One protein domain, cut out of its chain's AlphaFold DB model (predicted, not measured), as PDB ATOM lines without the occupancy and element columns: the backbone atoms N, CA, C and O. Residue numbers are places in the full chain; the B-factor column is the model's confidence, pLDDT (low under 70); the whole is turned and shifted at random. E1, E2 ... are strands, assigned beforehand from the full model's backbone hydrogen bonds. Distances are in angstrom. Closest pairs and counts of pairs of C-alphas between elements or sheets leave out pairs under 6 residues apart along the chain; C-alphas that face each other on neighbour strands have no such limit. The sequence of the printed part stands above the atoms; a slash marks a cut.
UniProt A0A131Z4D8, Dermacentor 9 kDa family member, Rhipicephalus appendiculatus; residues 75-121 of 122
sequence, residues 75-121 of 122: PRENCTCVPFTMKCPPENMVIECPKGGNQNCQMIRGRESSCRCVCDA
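What this domain is: This is residues 75 to 121 of the 122 residues of the protein "Dermacentor 9 kDa family member" of Rhipicephalus appendiculatus (UniProt A0A131Z4D8). A long two-stranded hairpin, E2 and E3, makes the length of this domain, with the short strand E1 beyond its E3 edge and a long loop, residues 84 to 101, arching over one face. That loop runs from E1, whose last residue lies toward the turn end of the hairpin, back to the other end, where E2 begins. The 47 printed residues hold no named helix and three named strands in the order E1, E2, E3; the sheet, E2 - E3, is antiparallel. The class is all strand, though under half of the residues, 20 of 47, are in named elements. The whole is only just compact, close to loose, with a radius of gyration of the C-alphas of 10.9 A and spans of 33 by 21 by 16 A.

How they stand to each other: E2, residues 102 to 109, and E3, residues 113 to 120, form a hairpin of antiparallel neighbours, with 159 degrees between their directions. C-alphas 105 and 117 face each other at 4.0 A. Within hydrogen-bond range are, among others, N 106 and O 116 at 2.8 A and N 116 and O 106 at 2.9 A. E1, residues 80 to 83, pairs with no named strand. E1 and E3 are near each other, with 6 pairs of C-alphas within 10 A but no pair within 8 A. E1 and E2 are apart.

Where its parts are: E2 begins at C-alpha 102, (13.804, 14.238, -0.619), and measures 22.6 A from first to last C-alpha. E3 measures 22.4 A and ends at C-alpha 120, (9.347, 16.397, 1.430). E1 measures 10.0 A and begins at C-alpha 80, (11.367, 29.975, -12.928).

The domain as a whole: The outline is elongated; the C-alphas of Lys 99 and Arg 111, the two farthest apart, are 33.8 A from each other. The printed part has no cut. The link from E1 to E2 is long, with 18 residues, and that from E2 to E3 is tight, with 3. The mean pLDDT of the printed part is 73.4; 14 residues are under 70, among them residues 75 to 78 and 91 to 94.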
ATOM      1  N   PRO A  75       8.298  24.799  -3.638       66.00
ATOM      2  CA  PRO A  75       7.238  25.136  -2.700       66.00
ATOM      3  C   PRO A  75       7.553  26.462  -2.004       66.00
ATOM      4  O   PRO A  75       8.553  26.576  -1.303       66.00
ATOM      5  N   ARG A  76       6.635  27.429  -2.159       58.41
ATOM      6  CA  ARG A  76       6.715  28.823  -1.675       58.41
ATOM      7  C   ARG A  76       7.600  29.776  -2.490       58.41
ATOM      8  O   ARG A  76       7.749  30.920  -2.067       58.41
ATOM      9  N   GLU A  77       8.119  29.367  -3.644       59.00
ATOM     10  CA  GLU A  77       8.858  30.257  -4.550       59.00
ATOM     11  C   GLU A  77       8.098  30.561  -5.847       59.00
ATOM     12  O   GLU A  77       7.099  29.925  -6.183       59.00
ATOM     13  N   ASN A  78       8.579  31.581  -6.561       63.84
ATOM     14  CA  ASN A  78       8.036  32.010  -7.845       63.84
ATOM     15  C   ASN A  78       8.435  31.057  -8.984       63.84
ATOM     16  O   ASN A  78       9.458  30.379  -8.933       63.84
ATOM     17  N   CYS A  79       7.641  31.083 -10.054       73.25
ATOM     18  CA  CYS A  79       7.902  30.374 -11.303       73.25
ATOM     19  C   CYS A  79       9.243  30.777 -11.938       73.25
ATOM     20  O   CYS A  79       9.444  31.945 -12.280       73.25
ATOM     21  N   THR A  80      10.126  29.802 -12.160       77.56
ATOM     22  CA  THR A  80      11.367  29.975 -12.928       77.56
ATOM     23  C   THR A  80      11.213  29.350 -14.308       77.56
ATOM     24  O   THR A  80      10.894  28.171 -14.429       77.56
ATOM     25  N   CYS A  81      11.445  30.115 -15.371       76.25
ATOM     26  CA  CYS A  81      11.333  29.595 -16.729       76.25
ATOM     27  C   CYS A  81      12.607  28.869 -17.144       76.25
ATOM     28  O   CYS A  81      13.649  29.493 -17.320       76.25
ATOM     29  N   VAL A  82      12.505  27.557 -17.335       75.75
ATOM     30  CA  VAL A  82      13.617  26.707 -17.778       75.75
ATOM     31  C   VAL A  82      13.306  26.099 -19.143       75.75
ATOM     32  O   VAL A  82      12.130  25.940 -19.476       75.75
ATOM     33  N   PRO A  83      14.317  25.763 -19.964       74.56
ATOM     34  CA  PRO A  83      14.089  25.129 -21.256       74.56
ATOM     35  C   PRO A  83      13.238  23.862 -21.127       74.56
ATOM     36  O   PRO A  83      13.405  23.061 -20.203       74.56
ATOM     37  N   PHE A  84      12.319  23.666 -22.069       74.31
ATOM     38  CA  PHE A  84      11.482  22.480 -22.117       74.31
ATOM     39  C   PHE A  84      12.328  21.274 -22.530       74.31
ATOM     40  O   PHE A  84      12.683  21.120 -23.695       74.31
ATOM     41  N   THR A  85      12.650  20.410 -21.569       69.81
ATOM     42  CA  THR A  85      13.568  19.278 -21.775       69.81
ATOM     43  C   THR A  85      12.874  17.915 -21.750       69.81
ATOM     44  O   THR A  85      13.552  16.895 -21.693       69.81
ATOM     45  N   MET A  86      11.533  17.851 -21.779       70.25
ATOM     46  CA  MET A  86      10.718  16.630 -21.555       70.25
ATOM     47  C   MET A  86      10.971  15.913 -20.204       70.25
ATOM     48  O   MET A  86      10.182  15.052 -19.820       70.25
ATOM     49  N   LYS A  87      12.026  16.279 -19.468       75.69
ATOM     50  CA  LYS A  87      12.426  15.776 -18.154       75.69
ATOM     51  C   LYS A  87      12.079  16.809 -17.077       75.69
ATOM     52  O   LYS A  87      12.140  18.015 -17.310       75.69
ATOM     53  N   CYS A  88      11.661  16.326 -15.913       75.25
ATOM     54  CA  CYS A  88      11.304  17.133 -14.748       75.25
ATOM     55  C   CYS A  88      11.872  16.426 -13.502       75.25
ATOM     56  O   CYS A  88      11.393  15.335 -13.187       75.25
ATOM     57  N   PRO A  89      12.891  16.987 -12.824       76.56
ATOM     58  CA  PRO A  89      13.576  18.241 -13.151       76.56
ATOM     59  C   PRO A  89      14.415  18.132 -14.449       76.56
ATOM     60  O   PRO A  89      14.709  17.020 -14.895       76.56
ATOM     61  N   PRO A  90      14.776  19.258 -15.091       73.62
ATOM     62  CA  PRO A  90      15.723  19.263 -16.207       73.62
ATOM     63  C   PRO A  90      17.067  18.639 -15.807       73.62
ATOM     64  O   PRO A  90      17.518  18.809 -14.672       73.62
ATOM     65  N   GLU A  91      17.741  17.962 -16.741       68.38
ATOM     66  CA  GLU A  91      19.120  17.506 -16.519       68.38
ATOM     67  C   GLU A  91      20.008  18.717 -16.207       68.38
ATOM     68  O   GLU A  91      19.981  19.709 -16.936       68.38
ATOM     69  N   ASN A  92      20.780  18.626 -15.121       64.38
ATOM     70  CA  ASN A  92      21.621  19.682 -14.531       64.38
ATOM     71  C   ASN A  92      20.921  20.691 -13.603       64.38
ATOM     72  O   ASN A  92      21.578  21.618 -13.132       64.38
ATOM     73  N   MET A  93      19.635  20.519 -13.285       69.12
ATOM     74  CA  MET A  93      18.972  21.342 -12.269       69.12
ATOM     75  C   MET A  93      18.947  20.615 -10.921       69.12
ATOM     76  O   MET A  93      18.209  19.647 -10.739       69.12
ATOM     77  N   VAL A  94      19.759  21.090  -9.978       68.00
ATOM     78  CA  VAL A  94      19.804  20.583  -8.601       68.00
ATOM     79  C   VAL A  94      19.024  21.553  -7.715       68.00
ATOM     80  O   VAL A  94      19.415  22.713  -7.608       68.00
ATOM     81  N   ILE A  95      17.924  21.105  -7.093       71.00
ATOM     82  CA  ILE A  95      17.329  21.849  -5.972       71.00
ATOM     83  C   ILE A  95      17.957  21.314  -4.696       71.00
ATOM     84  O   ILE A  95      17.866  20.124  -4.399       71.00
ATOM     85  N   GLU A  96      18.515  22.207  -3.892       71.88
ATOM     86  CA  GLU A  96      18.852  21.885  -2.512       71.88
ATOM     87  C   GLU A  96      17.594  21.991  -1.648       71.88
ATOM     88  O   GLU A  96      17.120  23.081  -1.321       71.88
ATOM     89  N   CYS A  97      17.011  20.846  -1.291       72.62
ATOM     90  CA  CYS A  97      15.884  20.841  -0.373       72.62
ATOM     91  C   CYS A  97      16.337  21.253   1.035       72.62
ATOM     92  O   CYS A  97      17.302  20.690   1.570       72.62
ATOM     93  N   PRO A  98      15.633  22.199   1.685       67.12
ATOM     94  CA  PRO A  98      15.968  22.594   3.040       67.12
ATOM     95  C   PRO A  98      15.874  21.369   3.957       67.12
ATOM     96  O   PRO A  98      14.886  20.639   3.922       67.12
ATOM     97  N   LYS A  99      16.910  21.165   4.779       71.50
ATOM     98  CA  LYS A  99      17.100  20.010   5.682       71.50
ATOM     99  C   LYS A  99      17.500  18.684   5.016       71.50
ATOM    100  O   LYS A  99      17.419  17.650   5.669       71.50
ATOM    101  N   GLY A 100      17.944  18.694   3.755       67.50
ATOM    102  CA  GLY A 100      18.343  17.462   3.062       67.50
ATOM    103  C   GLY A 100      17.166  16.522   2.783       67.50
ATOM    104  O   GLY A 100      17.354  15.318   2.646       67.50
ATOM    105  N   GLY A 101      15.949  17.076   2.742       73.25
ATOM    106  CA  GLY A 101      14.735  16.338   2.412       73.25
ATOM    107  C   GLY A 101      14.753  15.801   0.982       73.25
ATOM    108  O   GLY A 101      15.487  16.293   0.123       73.25
ATOM    109  N   ASN A 102      13.920  14.796   0.722       75.69
ATOM    110  CA  ASN A 102      13.804  14.238  -0.619       75.69
ATOM    111  C   ASN A 102      13.088  15.233  -1.536       75.69
ATOM    112  O   ASN A 102      12.042  15.786  -1.193       75.69
ATOM    113  N   GLN A 103      13.652  15.441  -2.721       77.50
ATOM    114  CA  GLN A 103      13.025  16.223  -3.776       77.50
ATOM    115  C   GLN A 103      12.080  15.325  -4.575       77.50
ATOM    116  O   GLN A 103      12.497  14.307  -5.127       77.50
ATOM    117  N   ASN A 104      10.821  15.735  -4.693       82.06
ATOM    118  CA  ASN A 104       9.836  15.085  -5.544       82.06
ATOM    119  C   ASN A 104       9.366  16.059  -6.626       82.06
ATOM    120  O   ASN A 104       8.790  17.100  -6.315       82.06
ATOM    121  N   CYS A 105       9.613  15.739  -7.894       81.81
ATOM    122  CA  CYS A 105       9.234  16.583  -9.024       81.81
ATOM    123  C   CYS A 105       8.202  15.903  -9.908       81.81
ATOM    124  O   CYS A 105       8.355  14.744 -10.290       81.81
ATOM    125  N   GLN A 106       7.180  16.658 -10.295       83.75
ATOM    126  CA  GLN A 106       6.122  16.191 -11.167       83.75
ATOM    127  C   GLN A 106       5.897  17.167 -12.318       83.75
ATOM    128  O   GLN A 106       5.740  18.376 -12.130       83.75
ATOM    129  N   MET A 107       5.846  16.619 -13.531       82.50
ATOM    130  CA  MET A 107       5.427  17.368 -14.707       82.50
ATOM    131  C   MET A 107       3.904  17.519 -14.690       82.50
ATOM    132  O   MET A 107       3.173  16.531 -14.750       82.50
ATOM    133  N   ILE A 108       3.433  18.758 -14.658       81.88
ATOM    134  CA  ILE A 108       2.022  19.111 -14.755       81.88
ATOM    135  C   ILE A 108       1.748  19.490 -16.210       81.88
ATOM    136  O   ILE A 108       2.309  20.442 -16.754       81.88
ATOM    137  N   ARG A 109       0.892  18.709 -16.869       77.88
ATOM    138  CA  ARG A 109       0.482  18.952 -18.255       77.88
ATOM    139  C   ARG A 109      -0.847  19.698 -18.258       77.88
ATOM    140  O   ARG A 109      -1.865  19.135 -17.868       77.88
ATOM    141  N   GLY A 110      -0.832  20.949 -18.702       72.62
ATOM    142  CA  GLY A 110      -2.030  21.766 -18.886       72.62
ATOM    143  C   GLY A 110      -2.026  22.478 -20.235       72.62
ATOM    144  O   GLY A 110      -1.443  22.000 -21.207       72.62
ATOM    145  N   ARG A 111      -2.662  23.656 -20.286       69.19
ATOM    146  CA  ARG A 111      -2.565  24.569 -21.440       69.19
ATOM    147  C   ARG A 111      -1.112  24.966 -21.722       69.19
ATOM    148  O   ARG A 111      -0.728  25.132 -22.876       69.19
ATOM    149  N   GLU A 112      -0.319  25.039 -20.660       67.31
ATOM    150  CA  GLU A 112       1.136  25.111 -20.667       67.31
ATOM    151  C   GLU A 112       1.688  23.969 -19.816       67.31
ATOM    152  O   GLU A 112       1.033  23.496 -18.885       67.31
ATOM    153  N   SER A 113       2.875  23.482 -20.173       73.62
ATOM    154  CA  SER A 113       3.559  22.454 -19.388       73.62
ATOM    155  C   SER A 113       4.376  23.120 -18.284       73.62
ATOM    156  O   SER A 113       5.195  23.993 -18.572       73.62
ATOM    157  N   SER A 114       4.184  22.695 -17.037       77.31
ATOM    158  CA  SER A 114       4.997  23.114 -15.891       77.31
ATOM    159  C   SER A 114       5.631  21.907 -15.194       77.31
ATOM    160  O   SER A 114       5.224  20.760 -15.385       77.31
ATOM    161  N   CYS A 115       6.689  22.149 -14.430       81.50
ATOM    162  CA  CYS A 115       7.356  21.177 -13.577       81.50
ATOM    163  C   CYS A 115       7.297  21.715 -12.153       81.50
ATOM    164  O   CYS A 115       7.873  22.757 -11.847       81.50
ATOM    165  N   ARG A 116       6.586  21.007 -11.285       81.75
ATOM    166  CA  ARG A 116       6.489  21.365  -9.877       81.75
ATOM    167  C   ARG A 116       7.342  20.407  -9.077       81.75
ATOM    168  O   ARG A 116       7.107  19.204  -9.116       81.75
ATOM    169  N   CYS A 117       8.298  20.944  -8.343       79.62
ATOM    170  CA  CYS A 117       9.082  20.194  -7.382       79.62
ATOM    171  C   CYS A 117       8.621  20.553  -5.978       79.62
ATOM    172  O   CYS A 117       8.306  21.705  -5.711       79.62
ATOM    173  N   VAL A 118       8.548  19.571  -5.088       81.88
ATOM    174  CA  VAL A 118       8.237  19.724  -3.669       81.88
ATOM    175  C   VAL A 118       9.334  19.027  -2.883       81.88
ATOM    176  O   VAL A 118       9.759  17.931  -3.237       81.88
ATOM    177  N   CYS A 119       9.813  19.688  -1.837       80.75
ATOM    178  CA  CYS A 119      10.724  19.086  -0.881       80.75
ATOM    179  C   CYS A 119       9.899  18.447   0.229       80.75
ATOM    180  O   CYS A 119       9.238  19.162   0.987       80.75
ATOM    181  N   ASP A 120       9.927  17.122   0.309       74.31
ATOM    182  CA  ASP A 120       9.347  16.397   1.430       74.31
ATOM    183  C   ASP A 120      10.248  16.597   2.654       74.31
ATOM    184  O   ASP A 120      11.446  16.298   2.630       74.31
ATOM    185  N   ALA A 121       9.675  17.160   3.718       63.19
ATOM    186  CA  ALA A 121      10.347  17.234   5.005       63.19
ATOM    187  C   ALA A 121      10.416  15.817   5.585       63.19
ATOM    188  O   ALA A 121       9.375  15.189   5.781       63.19
TER     189      ALA A 121